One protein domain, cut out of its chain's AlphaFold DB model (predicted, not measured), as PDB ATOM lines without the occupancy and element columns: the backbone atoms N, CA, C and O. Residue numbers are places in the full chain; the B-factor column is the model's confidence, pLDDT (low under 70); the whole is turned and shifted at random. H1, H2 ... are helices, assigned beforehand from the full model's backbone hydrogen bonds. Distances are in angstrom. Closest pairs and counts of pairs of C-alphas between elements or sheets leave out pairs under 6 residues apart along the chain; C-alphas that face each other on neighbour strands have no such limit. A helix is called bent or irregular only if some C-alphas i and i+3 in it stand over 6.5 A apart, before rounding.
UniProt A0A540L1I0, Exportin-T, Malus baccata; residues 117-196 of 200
ATOM      1  N   TYR A 117     186.750 135.090 156.695       87.06
ATOM      2  CA  TYR A 117     186.010 136.100 155.944       87.06
ATOM      3  C   TYR A 117     186.464 137.520 156.294       87.06
ATOM      4  O   TYR A 117     186.779 138.306 155.400       87.06
ATOM      5  N   CYS A 118     186.554 137.843 157.586       86.81
ATOM      6  CA  CYS A 118     187.023 139.146 158.049       86.81
ATOM      7  C   CYS A 118     188.447 139.446 157.560       86.81
ATOM      8  O   CYS A 118     188.697 140.545 157.063       86.81
ATOM      9  N   GLN A 119     189.347 138.459 157.616       82.44
ATOM     10  CA  GLN A 119     190.703 138.584 157.071       82.44
ATOM     11  C   GLN A 119     190.685 138.863 155.561       82.44
ATOM     12  O   GLN A 119     191.394 139.748 155.085       82.44
ATOM     13  N   GLN A 120     189.853 138.151 154.792       82.88
ATOM     14  CA  GLN A 120     189.731 138.388 153.350       82.88
ATOM     15  C   GLN A 120     189.185 139.783 153.038       82.88
ATOM     16  O   GLN A 120     189.698 140.447 152.138       82.88
ATOM     17  N   LEU A 121     188.192 140.267 153.786       83.31
ATOM     18  CA  LEU A 121     187.655 141.606 153.561       83.31
ATOM     19  C   LEU A 121     188.692 142.697 153.870       83.31
ATOM     20  O   LEU A 121     188.833 143.648 153.104       83.31
ATOM     21  N   GLN A 122     189.482 142.526 154.933       80.44
ATOM     22  CA  GLN A 122     190.616 143.405 155.229       80.44
ATOM     23  C   GLN A 122     191.663 143.378 154.101       80.44
ATOM     24  O   GLN A 122     192.136 144.432 153.670       80.44
ATOM     25  N   LEU A 123     191.980 142.194 153.562       77.31
ATOM     26  CA  LEU A 123     192.895 142.036 152.424       77.31
ATOM     27  C   LEU A 123     192.409 142.724 151.149       77.31
ATOM     28  O   LEU A 123     193.243 143.203 150.383       77.31
ATOM     29  N   VAL A 124     191.100 142.789 150.896       75.75
ATOM     30  CA  VAL A 124     190.552 143.509 149.730       75.75
ATOM     31  C   VAL A 124     190.930 144.992 149.784       75.75
ATOM     32  O   VAL A 124     191.360 145.551 148.777       75.75
ATOM     33  N   LEU A 125     190.859 145.610 150.962       71.06
ATOM     34  CA  LEU A 125     191.200 147.022 151.164       71.06
ATOM     35  C   LEU A 125     192.692 147.296 151.090       71.06
ATOM     36  O   LEU A 125     193.143 148.164 150.344       71.06
ATOM     37  N   PHE A 126     193.467 146.506 151.822       74.75
ATOM     38  CA  PHE A 126     194.921 146.557 151.751       74.75
ATOM     39  C   PHE A 126     195.430 146.258 150.339       74.75
ATOM     40  O   PHE A 126     196.418 146.838 149.888       74.75
ATOM     41  N   GLY A 127     194.721 145.401 149.610       79.62
ATOM     42  CA  GLY A 127     195.063 144.983 148.266       79.62
ATOM     43  C   GLY A 127     195.077 146.109 147.240       79.62
ATOM     44  O   GLY A 127     195.904 146.058 146.334       79.62
ATOM     45  N   GLU A 128     194.215 147.115 147.374       81.12
ATOM     46  CA  GLU A 128     194.214 148.274 146.476       81.12
ATOM     47  C   GLU A 128     195.387 149.212 146.745       81.12
ATOM     48  O   GLU A 128     196.025 149.676 145.801       81.12
ATOM     49  N   ILE A 129     195.720 149.434 148.020       83.75
ATOM     50  CA  ILE A 129     196.891 150.231 148.409       83.75
ATOM     51  C   ILE A 129     198.161 149.576 147.863       83.75
ATOM     52  O   ILE A 129     198.969 150.229 147.206       83.75
ATOM     53  N   VAL A 130     198.289 148.265 148.067       86.44
ATOM     54  CA  VAL A 130     199.410 147.469 147.564       86.44
ATOM     55  C   VAL A 130     199.492 147.514 146.042       86.44
ATOM     56  O   VAL A 130     200.581 147.661 145.493       86.44
ATOM     57  N   LEU A 131     198.356 147.420 145.346       88.25
ATOM     58  CA  LEU A 131     198.331 147.505 143.890       88.25
ATOM     59  C   LEU A 131     198.765 148.894 143.405       88.25
ATOM     60  O   LEU A 131     199.578 148.991 142.492       88.25
ATOM     61  N   ALA A 132     198.287 149.965 144.041       87.62
ATOM     62  CA  ALA A 132     198.712 151.324 143.723       87.62
ATOM     63  C   ALA A 132     200.217 151.517 143.970       87.62
ATOM     64  O   ALA A 132     200.908 152.095 143.135       87.62
ATOM     65  N   GLN A 133     200.747 150.988 145.077       89.62
ATOM     66  CA  GLN A 133     202.181 151.003 145.386       89.62
ATOM     67  C   GLN A 133     202.999 150.206 144.367       89.62
ATOM     68  O   GLN A 133     204.064 150.664 143.957       89.62
ATOM     69  N   LYS A 134     202.484 149.063 143.898       91.25
ATOM     70  CA  LYS A 134     203.103 148.266 142.832       91.25
ATOM     71  C   LYS A 134     203.153 149.040 141.515       91.25
ATOM     72  O   LYS A 134     204.221 149.129 140.922       91.25
ATOM     73  N   VAL A 135     202.054 149.686 141.118       91.31
ATOM     74  CA  VAL A 135     202.012 150.546 139.922       91.31
ATOM     75  C   VAL A 135     202.959 151.742 140.052       91.31
ATOM     76  O   VAL A 135     203.631 152.101 139.087       91.31
ATOM     77  N   MET A 136     203.046 152.368 141.231       91.31
ATOM     78  CA  MET A 136     204.012 153.446 141.475       91.31
ATOM     79  C   MET A 136     205.449 152.943 141.327       91.31
ATOM     80  O   MET A 136     206.241 153.582 140.645       91.31
ATOM     81  N   PHE A 137     205.779 151.783 141.894       92.44
ATOM     82  CA  PHE A 137     207.092 151.173 141.702       92.44
ATOM     83  C   PHE A 137     207.374 150.847 140.229       92.44
ATOM     84  O   PHE A 137     208.442 151.168 139.729       92.44
ATOM     85  N   GLU A 138     206.420 150.273 139.500       91.81
ATOM     86  CA  GLU A 138     206.594 149.956 138.076       91.81
ATOM     87  C   GLU A 138     206.818 151.207 137.214       91.81
ATOM     88  O   GLU A 138     207.541 151.145 136.221       91.81
ATOM     89  N   LYS A 139     206.232 152.352 137.593       93.25
ATOM     90  CA  LYS A 139     206.384 153.620 136.862       93.25
ATOM     91  C   LYS A 139     207.606 154.441 137.262       93.25
ATOM     92  O   LYS A 139     208.182 155.106 136.408       93.25
ATOM     93  N   PHE A 140     207.961 154.444 138.543       92.88
ATOM     94  CA  PHE A 140     208.983 155.334 139.107       92.88
ATOM     95  C   PHE A 140     210.238 154.589 139.588       92.88
ATOM     96  O   PHE A 140     211.226 155.214 139.963       92.88
ATOM     97  N   GLY A 141     210.221 153.257 139.587       91.06
ATOM     98  CA  GLY A 141     211.358 152.411 139.928       91.06
ATOM     99  C   GLY A 141     211.924 152.681 141.323       91.06
ATOM    100  O   GLY A 141     211.200 152.814 142.314       91.06
ATOM    101  N   ASN A 142     213.252 152.754 141.394       92.12
ATOM    102  CA  ASN A 142     213.989 152.893 142.648       92.12
ATOM    103  C   ASN A 142     213.778 154.246 143.338       92.12
ATOM    104  O   ASN A 142     213.951 154.314 144.552       92.12
ATOM    105  N   ASP A 143     213.346 155.287 142.625       92.94
ATOM    106  CA  ASP A 143     213.086 156.601 143.227       92.94
ATOM    107  C   ASP A 143     211.898 156.542 144.193       92.94
ATOM    108  O   ASP A 143     211.944 157.098 145.295       92.94
ATOM    109  N   PHE A 144     210.854 155.787 143.828       91.50
ATOM    110  CA  PHE A 144     209.733 155.511 144.723       91.50
ATOM    111  C   PHE A 144     210.195 154.750 145.972       91.50
ATOM    112  O   PHE A 144     209.851 155.143 147.088       91.50
ATOM    113  N   LEU A 145     211.015 153.703 145.800       91.06
ATOM    114  CA  LEU A 145     211.549 152.919 146.920       91.06
ATOM    115  C   LEU A 145     212.427 153.768 147.841       91.06
ATOM    116  O   LEU A 145     212.241 153.733 149.053       91.06
ATOM    117  N   ALA A 146     213.340 154.566 147.283       91.12
ATOM    118  CA  ALA A 146     214.227 155.438 148.044       91.12
ATOM    119  C   ALA A 146     213.432 156.455 148.873       91.12
ATOM    120  O   ALA A 146     213.735 156.671 150.048       91.12
ATOM    121  N   HIS A 147     212.371 157.036 148.309       91.88
ATOM    122  CA  HIS A 147     211.478 157.924 149.051       91.88
ATOM    123  C   HIS A 147     210.725 157.186 150.170       91.88
ATOM    124  O   HIS A 147     210.618 157.681 151.293       91.88
ATOM    125  N   PHE A 148     210.211 155.987 149.890       87.50
ATOM    126  CA  PHE A 148     209.488 155.191 150.880       87.50
ATOM    127  C   PHE A 148     210.396 154.757 152.042       87.50
ATOM    128  O   PHE A 148     209.994 154.878 153.195       87.50
ATOM    129  N   VAL A 149     211.637 154.352 151.760       90.69
ATOM    130  CA  VAL A 149     212.646 153.969 152.763       90.69
ATOM    131  C   VAL A 149     213.157 155.163 153.563       90.69
ATOM    132  O   VAL A 149     213.284 155.067 154.779       90.69
ATOM    133  N   SER A 150     213.415 156.300 152.919       90.25
ATOM    134  CA  SER A 150     213.968 157.477 153.604       90.25
ATOM    135  C   SER A 150     212.934 158.291 154.382       90.25
ATOM    136  O   SER A 150     213.295 158.950 155.355       90.25
ATOM    137  N   LYS A 151     211.660 158.279 153.966       90.94
ATOM    138  CA  LYS A 151     210.612 159.126 154.564       90.94
ATOM    139  C   LYS A 151     209.375 158.357 155.004       90.94
ATOM    140  O   LYS A 151     208.907 158.568 156.117       90.94
ATOM    141  N   GLY A 152     208.844 157.477 154.155       87.06
ATOM    142  CA  GLY A 152     207.584 156.768 154.417       87.06
ATOM    143  C   GLY A 152     207.649 155.846 155.637       87.06
ATOM    144  O   GLY A 152     206.897 156.021 156.595       87.06
ATOM    145  N   PHE A 153     208.573 154.885 155.622       89.12
ATOM    146  CA  PHE A 153     208.759 153.922 156.706       89.12
ATOM    147  C   PHE A 153     209.204 154.563 158.024       89.12
ATOM    148  O   PHE A 153     208.587 154.241 159.044       89.12
ATOM    149  N   PRO A 154     210.167 155.506 158.042       89.31
ATOM    150  CA  PRO A 154     210.522 156.220 159.266       89.31
ATOM    151  C   PRO A 154     209.346 156.988 159.876       89.31
ATOM    152  O   PRO A 154     209.129 156.892 161.080       89.31
ATOM    153  N   ALA A 155     208.532 157.680 159.066       87.25
ATOM    154  CA  ALA A 155     207.351 158.395 159.565       87.25
ATOM    155  C   ALA A 155     206.304 157.455 160.190       87.25
ATOM    156  O   ALA A 155     205.596 157.836 161.121       87.25
ATOM    157  N   ALA A 156     206.222 156.212 159.709       84.12
ATOM    158  CA  ALA A 156     205.359 155.176 160.269       84.12
ATOM    159  C   ALA A 156     205.976 154.437 161.475       84.12
ATOM    160  O   ALA A 156     205.313 153.563 162.036       84.12
ATOM    161  N   HIS A 157     207.207 154.778 161.881       86.69
ATOM    162  CA  HIS A 157     208.010 154.040 162.867       86.69
ATOM    163  C   HIS A 157     208.190 152.560 162.496       86.69
ATOM    164  O   HIS A 157     208.194 151.682 163.354       86.69
ATOM    165  N   CYS A 158     208.303 152.274 161.196       85.88
ATOM    166  CA  CYS A 158     208.427 150.914 160.697       85.88
ATOM    167  C   CYS A 158     209.836 150.352 160.948       85.88
ATOM    168  O   CYS A 158     210.809 150.988 160.532       85.88
ATOM    169  N   PRO A 159     209.962 149.170 161.583       88.94
ATOM    170  CA  PRO A 159     211.238 148.480 161.736       88.94
ATOM    171  C   PRO A 159     211.952 148.264 160.398       88.94
ATOM    172  O   PRO A 159     211.320 147.971 159.378       88.94
ATOM    173  N   GLN A 160     213.279 148.400 160.404       87.06
ATOM    174  CA  GLN A 160     214.089 148.341 159.186       87.06
ATOM    175  C   GLN A 160     213.978 146.984 158.472       87.06
ATOM    176  O   GLN A 160     213.835 146.948 157.254       87.06
ATOM    177  N   ASP A 161     213.960 145.879 159.215       89.56
ATOM    178  CA  ASP A 161     213.807 144.521 158.679       89.56
ATOM    179  C   ASP A 161     212.469 144.339 157.940       89.56
ATOM    180  O   ASP A 161     212.405 143.739 156.861       89.56
ATOM    181  N   LEU A 162     211.392 144.913 158.482       90.25
ATOM    182  CA  LEU A 162     210.071 144.886 157.863       90.25
ATOM    183  C   LEU A 162     209.994 145.788 156.627       90.25
ATOM    184  O   LEU A 162     209.381 145.401 155.629       90.25
ATOM    185  N   ALA A 163     210.630 146.961 156.672       90.12
ATOM    186  CA  ALA A 163     210.743 147.867 155.533       90.12
ATOM    187  C   ALA A 163     211.512 147.220 154.366       90.12
ATOM    188  O   ALA A 163     211.034 147.223 153.231       90.12
ATOM    189  N   GLU A 164     212.659 146.599 154.644       91.88
ATOM    190  CA  GLU A 164     213.465 145.882 153.651       91.88
ATOM    191  C   GLU A 164     212.681 144.726 153.025       91.88
ATOM    192  O   GLU A 164     212.606 144.609 151.798       91.88
ATOM    193  N   LYS A 165     212.016 143.915 153.856       92.69
ATOM    194  CA  LYS A 165     211.173 142.811 153.385       92.69
ATOM    195  C   LYS A 165     209.995 143.300 152.541       92.69
ATOM    196  O   LYS A 165     209.683 142.676 151.526       92.69
ATOM    197  N   TYR A 166     209.374 144.429 152.896       92.06
ATOM    198  CA  TYR A 166     208.341 145.049 152.064       92.06
ATOM    199  C   TYR A 166     208.898 145.436 150.692       92.06
ATOM    200  O   TYR A 166     208.313 145.077 149.672       92.06
ATOM    201  N   CYS A 167     210.036 146.135 150.651       92.56
ATOM    202  CA  CYS A 167     210.668 146.556 149.403       92.56
ATOM    203  C   CYS A 167     211.038 145.364 148.513       92.56
ATOM    204  O   CYS A 167     210.847 145.442 147.300       92.56
ATOM    205  N   GLN A 168     211.521 144.261 149.093       92.31
ATOM    206  CA  GLN A 168     211.797 143.022 148.361       92.31
ATOM    207  C   GLN A 168     210.522 142.436 147.745       92.31
ATOM    208  O   GLN A 168     210.496 142.108 146.558       92.31
ATOM    209  N   GLN A 169     209.438 142.344 148.519       92.88
ATOM    210  CA  GLN A 169     208.172 141.821 148.000       92.88
ATOM    211  C   GLN A 169     207.536 142.741 146.955       92.88
ATOM    212  O   GLN A 169     206.946 142.254 145.993       92.88
ATOM    213  N   LEU A 170     207.687 144.059 147.102       91.75
ATOM    214  CA  LEU A 170     207.190 145.039 146.141       91.75
ATOM    215  C   LEU A 170     207.902 144.929 144.786       91.75
ATOM    216  O   LEU A 170     207.283 145.152 143.748       91.75
ATOM    217  N   GLN A 171     209.178 144.544 144.784       91.69
ATOM    218  CA  GLN A 171     209.951 144.277 143.568       91.69
ATOM    219  C   GLN A 171     209.583 142.931 142.924       91.69
ATOM    220  O   GLN A 171     209.597 142.814 141.700       91.69
ATOM    221  N   GLY A 172     209.193 141.935 143.724       90.12
ATOM    222  CA  GLY A 172     208.784 140.610 143.249       90.12
ATOM    223  C   GLY A 172     207.493 140.603 142.417       90.12
ATOM    224  O   GLY A 172     206.704 141.547 142.437       90.12
ATOM    225  N   SER A 173     207.249 139.521 141.675       83.94
ATOM    226  CA  SER A 173     206.049 139.353 140.836       83.94
ATOM    227  C   SER A 173     204.826 138.812 141.592       83.94
ATOM    228  O   SER A 173     203.703 138.922 141.100       83.94
ATOM    229  N   ASP A 174     205.011 138.247 142.790       89.69
ATOM    230  CA  ASP A 174     203.925 137.652 143.575       89.69
ATOM    231  C   ASP A 174     203.120 138.717 144.340       89.69
ATOM    232  O   ASP A 174     203.358 139.027 145.510       89.69
ATOM    233  N   ILE A 175     202.106 139.259 143.664       86.00
ATOM    234  CA  ILE A 175     201.187 140.243 144.244       86.00
ATOM    235  C   ILE A 175     200.393 139.679 145.433       86.00
ATOM    236  O   ILE A 175     199.988 140.433 146.317       86.00
ATOM    237  N   LYS A 176     200.152 138.363 145.483       83.94
ATOM    238  CA  LYS A 176     199.379 137.737 146.562       83.94
ATOM    239  C   LYS A 176     200.210 137.663 147.841       83.94
ATOM    240  O   LYS A 176     199.691 137.984 148.916       83.94
ATOM    241  N   ALA A 177     201.488 137.303 147.721       87.31
ATOM    242  CA  ALA A 177     202.438 137.361 148.825       87.31
ATOM    243  C   ALA A 177     202.557 138.791 149.367       87.31
ATOM    244  O   ALA A 177     202.379 138.995 150.569       87.31
ATOM    245  N   LEU A 178     202.711 139.782 148.479       89.19
ATOM    246  CA  LEU A 178     202.833 141.187 148.868       89.19
ATOM    247  C   LEU A 178     201.607 141.699 149.635       89.19
ATOM    248  O   LEU A 178     201.758 142.356 150.664       89.19
ATOM    249  N   LYS A 179     200.389 141.371 149.184       86.06
ATOM    250  CA  LYS A 179     199.151 141.736 149.899       86.06
ATOM    251  C   LYS A 179     199.100 141.139 151.306       86.06
ATOM    252  O   LYS A 179     198.788 141.847 152.260       86.06
ATOM    253  N   SER A 180     199.448 139.859 151.425       84.88
ATOM    254  CA  SER A 180     199.457 139.139 152.706       84.88
ATOM    255  C   SER A 180     200.507 139.711 153.666       84.88
ATOM    256  O   SER A 180     200.248 139.905 154.856       84.88
ATOM    257  N   PHE A 181     201.688 140.043 153.140       89.88
ATOM    258  CA  PHE A 181     202.749 140.671 153.916       89.88
ATOM    259  C   PHE A 181     202.374 142.088 154.357       89.88
ATOM    260  O   PHE A 181     202.577 142.435 155.517       89.88
ATOM    261  N   TYR A 182     201.778 142.892 153.473       88.38
ATOM    262  CA  TYR A 182     201.350 144.247 153.808       88.38
ATOM    263  C   TYR A 182     200.284 144.266 154.908       88.38
ATOM    264  O   TYR A 182     200.368 145.090 155.814       88.38
ATOM    265  N   GLN A 183     199.333 143.326 154.901       83.69
ATOM    266  CA  GLN A 183     198.400 143.175 156.021       83.69
ATOM    267  C   GLN A 183     199.151 142.943 157.342       83.69
ATOM    268  O   GLN A 183     198.947 143.684 158.304       83.69
ATOM    269  N   SER A 184     200.059 141.961 157.367       84.75
ATOM    270  CA  SER A 184     200.853 141.630 158.563       84.75
ATOM    271  C   SER A 184     201.688 142.825 159.042       84.75
ATOM    272  O   SER A 184     201.799 143.080 160.243       84.75
ATOM    273  N   LEU A 185     202.243 143.590 158.099       87.56
ATOM    274  CA  LEU A 185     202.987 144.816 158.363       87.56
ATOM    275  C   LEU A 185     202.110 145.856 159.068       87.56
ATOM    276  O   LEU A 185     202.476 146.339 160.135       87.56
ATOM    277  N   ILE A 186     200.940 146.176 158.511       85.50
ATOM    278  CA  ILE A 186     200.033 147.173 159.094       85.50
ATOM    279  C   ILE A 186     199.531 146.737 160.473       85.50
ATOM    280  O   ILE A 186     199.445 147.564 161.381       85.50
ATOM    281  N   GLU A 187     199.230 145.453 160.662       81.12
ATOM    282  CA  GLU A 187     198.845 144.920 161.972       81.12
ATOM    283  C   GLU A 187     199.962 145.083 163.011       81.12
ATOM    284  O   GLU A 187     199.691 145.521 164.131       81.12
ATOM    285  N   SER A 188     201.215 144.802 162.636       82.62
ATOM    286  CA  SER A 188     202.382 145.007 163.503       82.62
ATOM    287  C   SER A 188     202.563 146.482 163.881       82.62
ATOM    288  O   SER A 188     202.635 146.816 165.066       82.62
ATOM    289  N   LEU A 189     202.532 147.383 162.891       83.31
ATOM    290  CA  LEU A 189     202.696 148.825 163.109       83.31
ATOM    291  C   LEU A 189     201.589 149.401 164.000       83.31
ATOM    292  O   LEU A 189     201.871 150.179 164.910       83.31
ATOM    293  N   ARG A 190     200.333 148.976 163.805       79.62
ATOM    294  CA  ARG A 190     199.218 149.380 164.677       79.62
ATOM    295  C   ARG A 190     199.427 148.929 166.117       79.62
ATOM    296  O   ARG A 190     199.158 149.705 167.029       79.62
ATOM    297  N   ARG A 191     199.901 147.698 166.342       76.69
ATOM    298  CA  ARG A 191     200.188 147.200 167.700       76.69
ATOM    299  C   ARG A 191     201.287 148.017 168.374       76.69
ATOM    300  O   ARG A 191     201.138 148.350 169.543       76.69
ATOM    301  N   GLN A 192     202.343 148.380 167.647       78.62
ATOM    302  CA  GLN A 192     203.422 149.220 168.177       78.62
ATOM    303  C   GLN A 192     202.935 150.631 168.536       78.62
ATOM    304  O   GLN A 192     203.235 151.130 169.619       78.62
ATOM    305  N   GLN A 193     202.134 151.257 167.669       72.94
ATOM    306  CA  GLN A 193     201.616 152.610 167.897       72.94
ATOM    307  C   GLN A 193     200.552 152.662 169.007       72.94
ATOM    308  O   GLN A 193     200.576 153.573 169.829       72.94
ATOM    309  N   ASN A 194     199.663 151.669 169.088       65.06
ATOM    310  CA  ASN A 194     198.613 151.627 170.112       65.06
ATOM    311  C   ASN A 194     199.108 151.072 171.458       65.06
ATOM    312  O   ASN A 194     198.576 151.442 172.499       65.06
ATOM    313  N   GLY A 195     200.135 150.216 171.468       53.09
ATOM    314  CA  GLY A 195     200.782 149.738 172.698       53.09
ATOM    315  C   GLY A 195     201.615 150.815 173.402       53.09
ATOM    316  O   GLY A 195     201.763 150.780 174.620       53.09
ATOM    317  N   SER A 196     202.093 151.815 172.652       47.41
ATOM    318  CA  SER A 196     202.784 153.006 173.171       47.41
ATOM    319  C   SER A 196     201.882 153.901 174.043       47.41
ATOM    320  O   SER A 196     202.364 154.590 174.939       47.41
TER     321      SER A 196
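This is residues 117 to 196 of the 200 residues of the protein "Exportin-T" of Malus baccata (UniProt A0A540L1I0). A long helix, H1, runs across the near ends of H3 and H4, and three further helices zigzag away from it and back: H2 makes a corner with the last part of H1 and leads away, H3 comes back to H1, and H4 starts across H1 and runs away again. H3 packs side by side with H4 as a hairpin, and the centres of H2, H3 and H4 make a triangle. The printed part has 80 residues with four named helices, H1, H2, H3 and H4 in that order, and no named strand; the class is all helix. It is compact, with a radius of gyration of the C-alphas of 12.5 A, and only just flat, with spans of 33 by 29 by 16 A.

H1, residues 117 to 140, is the longest helix by residues and measures 34.4 A from C-alpha 117 at (186.010, 136.100, 155.944) to C-alpha 140 at (208.983, 155.334, 139.107). It has a kink of 32 degrees near residue 126. H2 spans residues 142 to 155 and 19.0 A; it is irregular, with C-alphas 150 and 153 7.0 A apart. H3 spans residues 160 to 171 and 16.7 A. H4, residues 175 to 196, measures 31.7 A and ends with C-alpha 196 at (202.784, 153.006, 173.171).

H1 touches H4 with residues 122 to 131 alone, and H4 touches it with residues 175 to 183 alone; the closest C-alphas, of Gly 127 and Lys 179, are 5.5 A apart. Their lines are only just about perpendicular, at 73 degrees. H1 also touches H3, about perpendicular at 74 degrees, through residues 133 to 137 of H1 and 170 to 171 of H3; the closest C-alphas, of Lys 134 and Leu 170, are 6.2 A apart. H1 and H2 only just touch, with 3 pairs of C-alphas within 8 A, and only at the corner, closest at the C-alphas of Phe 137 and Phe 144, 5.9 A apart. H3 and H4 form a helical hairpin at a shallow tilt of 23 degrees, opposite ways, with the C-alphas of Gln 169 and Leu 178 closest at 5.4 A. H2 and H3 form another at 32 degrees, also shallow and opposite ways; they only just touch, with 3 pairs of C-alphas within 8 A, the closest being those of Phe 153 and Ala 163, 6.5 A apart. H2 and H4 are apart. Each O i to N i+4 pair is within hydrogen-bond range in H3 and H4, against 17 of 20 in H1 and 8 of 10 in H2.

The two C-alphas farthest apart, of Lys 139 and Ser 196, are 36.5 A apart. The printed part has no cut, and its three links are tight. Mean pLDDT of the printed part is 85.7; residues 194 to 196 are under 70.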